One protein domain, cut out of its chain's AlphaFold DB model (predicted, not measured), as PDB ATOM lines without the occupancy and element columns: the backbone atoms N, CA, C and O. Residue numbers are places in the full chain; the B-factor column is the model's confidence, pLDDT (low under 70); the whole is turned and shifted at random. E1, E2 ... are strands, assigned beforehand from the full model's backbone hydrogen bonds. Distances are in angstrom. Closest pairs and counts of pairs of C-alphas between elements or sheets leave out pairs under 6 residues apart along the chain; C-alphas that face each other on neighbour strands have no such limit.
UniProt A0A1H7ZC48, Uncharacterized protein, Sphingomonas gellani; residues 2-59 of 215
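Overview. This is residues 2 to 59 of the 215 residues of an uncharacterized protein of Sphingomonas gellani (UniProt A0A1H7ZC48). This is a long, thin rod of strands, with a small three-stranded sheet, E1, E4 and E5, at one end and a two-stranded hairpin, E2 and E3, making the other. The two parts are set end to end and joined by the links E1 to E2 and E3 to E4. The printed part has 58 residues with no named helix and five named strands, E1 to E5 in chain order: all strand. The sheet's order is E1, E4, E5, and both sheets are antiparallel. The whole is extended, with a radius of gyration of the C-alphas of 17.8 A and spans of 55 by 25 by 13 A.

Along the chain. Find C-alpha 5 at (32.454, -40.424, 0.739); from there E1, residues 5 to 10, runs 15.8 A. In the same sheet are E4, residues 39 to 44, 16.5 A long, and E5, residues 49 to 52, 9.8 A, ending at C-alpha 52 at (21.135, -42.927, 5.530). Look next at E2, residues 14 to 22, 23.1 A, and E3, residues 27 to 35, 22.2 A, which bends by 52 degrees at residue 32.

Arrangement. Begin at the inner strand E4. It is antiparallel to edge strand E1 at 153 degrees, with N 8 and O 41 at 2.9 A. Edge strand E5 is antiparallel to E4 at 164 degrees; N 42 and O 51 are 2.8 A apart, and the two form a hairpin. In the hairpin of E2 and E3, at 152 degrees, N 18 and O 31 are 2.9 A apart. E2 and E3 are each apart from E1, E4 and E5.

Size, cuts and confidence. The C-alphas farthest apart, those of Arg 25 and Glu 46, are 55.4 A from each other. The printed part has no cut, and its four links between strands are tight. The mean pLDDT of the printed part is 77.8; residues 2 to 3, 12, 14, 34 to 37 and 56 to 59 are under 70.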
ATOM      1  N   ARG A   2      39.125 -42.034   3.983       47.84
ATOM      2  CA  ARG A   2      39.346 -41.981   2.528       47.84
ATOM      3  C   ARG A   2      38.362 -40.973   1.917       47.84
ATOM      4  O   ARG A   2      37.179 -41.045   2.229       47.84
ATOM      5  N   ASP A   3      38.846 -40.077   1.060       59.56
ATOM      6  CA  ASP A   3      38.120 -38.954   0.424       59.56
ATOM      7  C   ASP A   3      37.015 -39.362  -0.585       59.56
ATOM      8  O   ASP A   3      36.633 -38.583  -1.461       59.56
ATOM      9  N   ASN A   4      36.486 -40.588  -0.501       78.06
ATOM     10  CA  ASN A   4      35.523 -41.128  -1.469       78.06
ATOM     11  C   ASN A   4      34.056 -41.086  -1.016       78.06
ATOM     12  O   ASN A   4      33.168 -41.414  -1.802       78.06
ATOM     13  N   GLY A   5      33.801 -40.624   0.210       82.00
ATOM     14  CA  GLY A   5      32.454 -40.424   0.739       82.00
ATOM     15  C   GLY A   5      31.918 -39.014   0.477       82.00
ATOM     16  O   GLY A   5      32.615 -38.030   0.718       82.00
ATOM     17  N   ILE A   6      30.670 -38.897   0.024       88.12
ATOM     18  CA  ILE A   6      29.924 -37.632  -0.021       88.12
ATOM     19  C   ILE A   6      28.961 -37.606   1.161       88.12
ATOM     20  O   ILE A   6      28.085 -38.462   1.269       88.12
ATOM     21  N   PHE A   7      29.094 -36.606   2.027       87.50
ATOM     22  CA  PHE A   7      28.134 -36.354   3.096       87.50
ATOM     23  C   PHE A   7      27.006 -35.471   2.579       87.50
ATOM     24  O   PHE A   7      27.251 -34.458   1.925       87.50
ATOM     25  N   PHE A   8      25.770 -35.840   2.894       84.75
ATOM     26  CA  PHE A   8      24.597 -35.068   2.516       84.75
ATOM     27  C   PHE A   8      23.545 -35.089   3.625       84.75
ATOM     28  O   PHE A   8      23.550 -35.941   4.513       84.75
ATOM     29  N   ALA A   9      22.648 -34.113   3.587       82.44
ATOM     30  CA  ALA A   9      21.544 -33.983   4.521       82.44
ATOM     31  C   ALA A   9      20.221 -34.107   3.759       82.44
ATOM     32  O   ALA A   9      20.055 -33.520   2.692       82.44
ATOM     33  N   LEU A  10      19.284 -34.867   4.318       78.81
ATOM     34  CA  LEU A  10      17.934 -35.058   3.795       78.81
ATOM     35  C   LEU A  10      16.925 -34.695   4.872       78.81
ATOM     36  O   LEU A  10      17.006 -35.195   5.990       78.81
ATOM     37  N   GLY A  11      15.925 -33.891   4.543       74.06
ATOM     38  CA  GLY A  11      14.875 -33.559   5.494       74.06
ATOM     39  C   GLY A  11      13.928 -32.511   4.944       74.06
ATOM     40  O   GLY A  11      14.216 -31.864   3.941       74.06
ATOM     41  N   ARG A  12      12.785 -32.353   5.608       69.75
ATOM     42  CA  ARG A  12      11.943 -31.175   5.401       69.75
ATOM     43  C   ARG A  12      12.506 -30.053   6.259       69.75
ATOM     44  O   ARG A  12      12.805 -30.284   7.426       69.75
ATOM     45  N   GLU A  13      12.622 -28.855   5.708       70.75
ATOM     46  CA  GLU A  13      12.778 -27.666   6.538       70.75
ATOM     47  C   GLU A  13      11.517 -27.499   7.390       70.75
ATOM     48  O   GLU A  13      10.403 -27.459   6.864       70.75
ATOM     49  N   ALA A  14      11.688 -27.464   8.711       66.69
ATOM     50  CA  ALA A  14      10.623 -27.136   9.640       66.69
ATOM     51  C   ALA A  14      10.906 -25.752  10.222       66.69
ATOM     52  O   ALA A  14      11.993 -25.475  10.729       66.69
ATOM     53  N   VAL A  15       9.917 -24.868  10.149       71.06
ATOM     54  CA  VAL A  15       9.972 -23.597  10.868       71.06
ATOM     55  C   VAL A  15       9.500 -23.876  12.287       71.06
ATOM     56  O   VAL A  15       8.355 -24.276  12.498       71.06
ATOM     57  N   VAL A  16      10.395 -23.714  13.257       74.12
ATOM     58  CA  VAL A  16      10.086 -23.881  14.677       74.12
ATOM     59  C   VAL A  16      10.051 -22.502  15.314       74.12
ATOM     60  O   VAL A  16      10.979 -21.707  15.175       74.12
ATOM     61  N   LYS A  17       8.961 -22.209  16.023       78.56
ATOM     62  CA  LYS A  17       8.859 -21.000  16.838       78.56
ATOM     63  C   LYS A  17       9.606 -21.240  18.141       78.56
ATOM     64  O   LYS A  17       9.236 -22.128  18.906       78.56
ATOM     65  N   SER A  18      10.666 -20.476  18.375       81.56
ATOM     66  CA  SER A  18      11.421 -20.503  19.628       81.56
ATOM     67  C   SER A  18      11.317 -19.147  20.315       81.56
ATOM     68  O   SER A  18      11.337 -18.113  19.652       81.56
ATOM     69  N   GLN A  19      11.179 -19.139  21.639       83.56
ATOM     70  CA  GLN A  19      11.214 -17.896  22.405       83.56
ATOM     71  C   GLN A  19      12.670 -17.557  22.718       83.56
ATOM     72  O   GLN A  19      13.341 -18.308  23.428       83.56
ATOM     73  N   GLN A  20      13.156 -16.439  22.185       86.25
ATOM     74  CA  GLN A  20      14.469 -15.902  22.535       86.25
ATOM     75  C   GLN A  20      14.293 -14.700  23.459       86.25
ATOM     76  O   GLN A  20      13.442 -13.840  23.240       86.25
ATOM     77  N   PHE A  21      15.087 -14.662  24.527       87.12
ATOM     78  CA  PHE A  21      15.072 -13.545  25.461       87.12
ATOM     79  C   PHE A  21      15.903 -12.392  24.897       87.12
ATOM     80  O   PHE A  21      17.104 -12.537  24.671       87.12
ATOM     81  N   ASN A  22      15.266 -11.245  24.676       82.19
ATOM     82  CA  ASN A  22      15.927 -10.044  24.188       82.19
ATOM     83  C   ASN A  22      16.398  -9.200  25.382       82.19
ATOM     84  O   ASN A  22      15.598  -8.521  26.029       82.19
ATOM     85  N   GLU A  23      17.702  -9.215  25.680       82.62
ATOM     86  CA  GLU A  23      18.276  -8.505  26.836       82.62
ATOM     87  C   GLU A  23      18.057  -6.982  26.800       82.62
ATOM     88  O   GLU A  23      17.933  -6.357  27.854       82.62
ATOM     89  N   GLY A  24      17.957  -6.382  25.608       86.31
ATOM     90  CA  GLY A  24      17.735  -4.941  25.448       86.31
ATOM     91  C   GLY A  24      16.312  -4.503  25.803       86.31
ATOM     92  O   GLY A  24      16.115  -3.396  26.301       86.31
ATOM     93  N   ARG A  25      15.324  -5.378  25.579       81.12
ATOM     94  CA  ARG A  25      13.905  -5.132  25.890       81.12
ATOM     95  C   ARG A  25      13.424  -5.819  27.168       81.12
ATOM     96  O   ARG A  25      12.379  -5.450  27.686       81.12
ATOM     97  N   ARG A  26      14.207  -6.764  27.704       82.62
ATOM     98  CA  ARG A  26      13.850  -7.652  28.826       82.62
ATOM     99  C   ARG A  26      12.542  -8.417  28.600       82.62
ATOM    100  O   ARG A  26      11.816  -8.705  29.548       82.62
ATOM    101  N   GLU A  27      12.266  -8.763  27.352       88.75
ATOM    102  CA  GLU A  27      11.059  -9.474  26.935       88.75
ATOM    103  C   GLU A  27      11.440 -10.730  26.142       88.75
ATOM    104  O   GLU A  27      12.518 -10.804  25.544       88.75
ATOM    105  N   PHE A  28      10.562 -11.732  26.165       84.38
ATOM    106  CA  PHE A  28      10.678 -12.910  25.309       84.38
ATOM    107  C   PHE A  28       9.991 -12.614  23.976       84.38
ATOM    108  O   PHE A  28       8.795 -12.331  23.951       84.38
ATOM    109  N   GLU A  29      10.738 -12.695  22.879       86.00
ATOM    110  CA  GLU A  29      10.208 -12.536  21.525       86.00
ATOM    111  C   GLU A  29      10.116 -13.920  20.858       86.00
ATOM    112  O   GLU A  29      11.032 -14.745  20.961       86.00
ATOM    113  N   GLU A  30       8.988 -14.207  20.199       81.06
ATOM    114  CA  GLU A  30       8.863 -15.398  19.357       81.06
ATOM    115  C   GLU A  30       9.657 -15.184  18.070       81.06
ATOM    116  O   GLU A  30       9.316 -14.339  17.243       81.06
ATOM    117  N   VAL A  31      10.710 -15.976  17.899       81.75
ATOM    118  CA  VAL A  31      11.536 -15.987  16.699       81.75
ATOM    119  C   VAL A  31      11.246 -17.267  15.931       81.75
ATOM    120  O   VAL A  31      11.389 -18.380  16.449       81.75
ATOM    121  N   GLU A  32      10.836 -17.108  14.676       75.81
ATOM    122  CA  GLU A  32      10.754 -18.206  13.721       75.81
ATOM    123  C   GLU A  32      12.171 -18.599  13.315       75.81
ATOM    124  O   GLU A  32      12.863 -17.872  12.603       75.81
ATOM    125  N   GLN A  33      12.623 -19.746  13.811       72.19
ATOM    126  CA  GLN A  33      13.923 -20.293  13.477       72.19
ATOM    127  C   GLN A  33      13.712 -21.524  12.602       72.19
ATOM    128  O   GLN A  33      12.982 -22.450  12.959       72.19
ATOM    129  N   ALA A  34      14.352 -21.542  11.433       62.19
ATOM    130  CA  ALA A  34      14.421 -22.750  10.629       62.19
ATOM    131  C   ALA A  34      15.233 -23.786  11.418       62.19
ATOM    132  O   ALA A  34      16.447 -23.653  11.577       62.19
ATOM    133  N   GLN A  35      14.552 -24.794  11.954       64.94
ATOM    134  CA  GLN A  35      15.197 -25.942  12.564       64.94
ATOM    135  C   GLN A  35      15.063 -27.076  11.567       64.94
ATOM    136  O   GLN A  35      13.968 -27.542  11.264       64.94
ATOM    137  N   THR A  36      16.176 -27.503  10.997       55.50
ATOM    138  CA  THR A  36      16.155 -28.556   9.995       55.50
ATOM    139  C   THR A  36      16.238 -29.910  10.702       55.50
ATOM    140  O   THR A  36      17.301 -30.268  11.218       55.50
ATOM    141  N   PRO A  37      15.169 -30.726  10.730       60.22
ATOM    142  CA  PRO A  37      15.321 -32.143  10.990       60.22
ATOM    143  C   PRO A  37      15.988 -32.775   9.762       60.22
ATOM    144  O   PRO A  37      15.330 -33.357   8.903       60.22
ATOM    145  N   PHE A  38      17.311 -32.638   9.659       70.50
ATOM    146  CA  PHE A  38      18.085 -33.421   8.710       70.50
ATOM    147  C   PHE A  38      18.364 -34.803   9.292       70.50
ATOM    148  O   PHE A  38      18.808 -34.980  10.431       70.50
ATOM    149  N   THR A  39      18.106 -35.791   8.462       78.75
ATOM    150  CA  THR A  39      18.769 -37.076   8.482       78.75
ATOM    151  C   THR A  39      20.085 -36.927   7.721       78.75
ATOM    152  O   THR A  39      20.121 -36.351   6.634       78.75
ATOM    153  N   VAL A  40      21.176 -37.425   8.301       82.81
ATOM    154  CA  VAL A  40      22.495 -37.410   7.660       82.81
ATOM    155  C   VAL A  40      22.643 -38.667   6.813       82.81
ATOM    156  O   VAL A  40      22.340 -39.768   7.273       82.81
ATOM    157  N   GLY A  41      23.103 -38.489   5.581       87.56
ATOM    158  CA  GLY A  41      23.466 -39.551   4.662       87.56
ATOM    159  C   GLY A  41      24.939 -39.482   4.269       87.56
ATOM    160  O   GLY A  41      25.557 -38.415   4.274       87.56
ATOM    161  N   VAL A  42      25.496 -40.637   3.930       89.81
ATOM    162  CA  VAL A  42      26.838 -40.799   3.376       89.81
ATOM    163  C   VAL A  42      26.712 -41.636   2.117       89.81
ATOM    164  O   VAL A  42      26.174 -42.736   2.166       89.81
ATOM    165  N   TYR A  43      27.192 -41.121   0.996       89.25
ATOM    166  CA  TYR A  43      27.286 -41.858  -0.256       89.25
ATOM    167  C   TYR A  43      28.727 -42.286  -0.486       89.25
ATOM    168  O   TYR A  43      29.616 -41.437  -0.511       89.25
ATOM    169  N   ASP A  44      28.950 -43.579  -0.672       87.88
ATOM    170  CA  ASP A  44      30.242 -44.126  -1.055       87.88
ATOM    171  C   ASP A  44      30.308 -44.280  -2.580       87.88
ATOM    172  O   ASP A  44      29.520 -45.001  -3.197       87.88
ATOM    173  N   LYS A  45      31.267 -43.591  -3.207       84.25
ATOM    174  CA  LYS A  45      31.476 -43.644  -4.657       84.25
ATOM    175  C   LYS A  45      31.995 -44.993  -5.147       84.25
ATOM    176  O   LYS A  45      31.787 -45.280  -6.327       84.25
ATOM    177  N   GLU A  46      32.703 -45.757  -4.319       81.00
ATOM    178  CA  GLU A  46      33.239 -47.070  -4.698       81.00
ATOM    179  C   GLU A  46      32.131 -48.111  -4.653       81.00
ATOM    180  O   GLU A  46      31.833 -48.718  -5.677       81.00
ATOM    181  N   ALA A  47      31.457 -48.222  -3.509       76.25
ATOM    182  CA  ALA A  47      30.361 -49.169  -3.315       76.25
ATOM    183  C   ALA A  47      29.064 -48.776  -4.047       76.25
ATOM    184  O   ALA A  47      28.100 -49.529  -4.029       76.25
ATOM    185  N   LYS A  48      28.993 -47.567  -4.630       82.38
ATOM    186  CA  LYS A  48      27.774 -46.983  -5.230       82.38
ATOM    187  C   LYS A  48      26.558 -46.999  -4.295       82.38
ATOM    188  O   LYS A  48      25.428 -46.860  -4.752       82.38
ATOM    189  N   ALA A  49      26.800 -47.071  -2.991       84.56
ATOM    190  CA  ALA A  49      25.783 -47.229  -1.966       84.56
ATOM    191  C   ALA A  49      25.658 -45.961  -1.116       84.56
ATOM    192  O   ALA A  49      26.642 -45.269  -0.838       84.56
ATOM    193  N   ALA A  50      24.435 -45.665  -0.674       87.38
ATOM    194  CA  ALA A  50      24.154 -44.574   0.249       87.38
ATOM    195  C   ALA A  50      23.666 -45.119   1.595       87.38
ATOM    196  O   ALA A  50      22.609 -45.742   1.683       87.38
ATOM    197  N   GLY A  51      24.410 -44.837   2.661       88.06
ATOM    198  CA  GLY A  51      23.965 -45.049   4.032       88.06
ATOM    199  C   GLY A  51      23.195 -43.830   4.522       88.06
ATOM    200  O   GLY A  51      23.706 -42.715   4.460       88.06
ATOM    201  N   VAL A  52      21.977 -44.019   5.026       86.50
ATOM    202  CA  VAL A  52      21.135 -42.927   5.530       86.50
ATOM    203  C   VAL A  52      20.736 -43.212   6.975       86.50
ATOM    204  O   VAL A  52      20.129 -44.242   7.266       86.50
ATOM    205  N   LEU A  53      21.068 -42.300   7.892       82.69
ATOM    206  CA  LEU A  53      20.782 -42.474   9.314       82.69
ATOM    207  C   LEU A  53      19.285 -42.305   9.598       82.69
ATOM    208  O   LEU A  53      18.749 -41.200   9.548       82.69
ATOM    209  N   VAL A  54      18.598 -43.380   9.965       75.00
ATOM    210  CA  VAL A  54      17.165 -43.305  10.260       75.00
ATOM    211  C   VAL A  54      16.930 -42.502  11.543       75.00
ATOM    212  O   VAL A  54      17.378 -42.882  12.624       75.00
ATOM    213  N   ARG A  55      16.199 -41.387  11.428       74.62
ATOM    214  CA  ARG A  55      15.705 -40.606  12.568       74.62
ATOM    215  C   ARG A  55      14.196 -40.808  12.729       74.62
ATOM    216  O   ARG A  55      13.447 -40.430  11.820       74.62
ATOM    217  N   PRO A  56      13.734 -41.353  13.872       66.56
ATOM    218  CA  PRO A  56      12.312 -41.430  14.188       66.56
ATOM    219  C   PRO A  56      11.683 -40.031  14.106       66.56
ATOM    220  O   PRO A  56      12.130 -39.114  14.789       66.56
ATOM    221  N   GLY A  57      10.686 -39.856  13.233       65.50
ATOM    222  CA  GLY A  57       9.982 -38.580  13.024       65.50
ATOM    223  C   GLY A  57      10.241 -37.868  11.687       65.50
ATOM    224  O   GLY A  57       9.471 -36.977  11.345       65.50
ATOM    225  N   VAL A  58      11.257 -38.262  10.902       66.31
ATOM    226  CA  VAL A  58      11.545 -37.649   9.578       66.31
ATOM    227  C   VAL A  58      11.063 -38.520   8.415       66.31
ATOM    228  O   VAL A  58      10.497 -38.019   7.441       66.31
ATOM    229  N   SER A  59      11.265 -39.833   8.508       64.44
ATOM    230  CA  SER A  59      10.726 -40.823   7.573       64.44
ATOM    231  C   SER A  59      10.620 -42.169   8.279       64.44
ATOM    232  O   SER A  59      11.453 -42.492   9.127       64.44
TER     233      SER A  59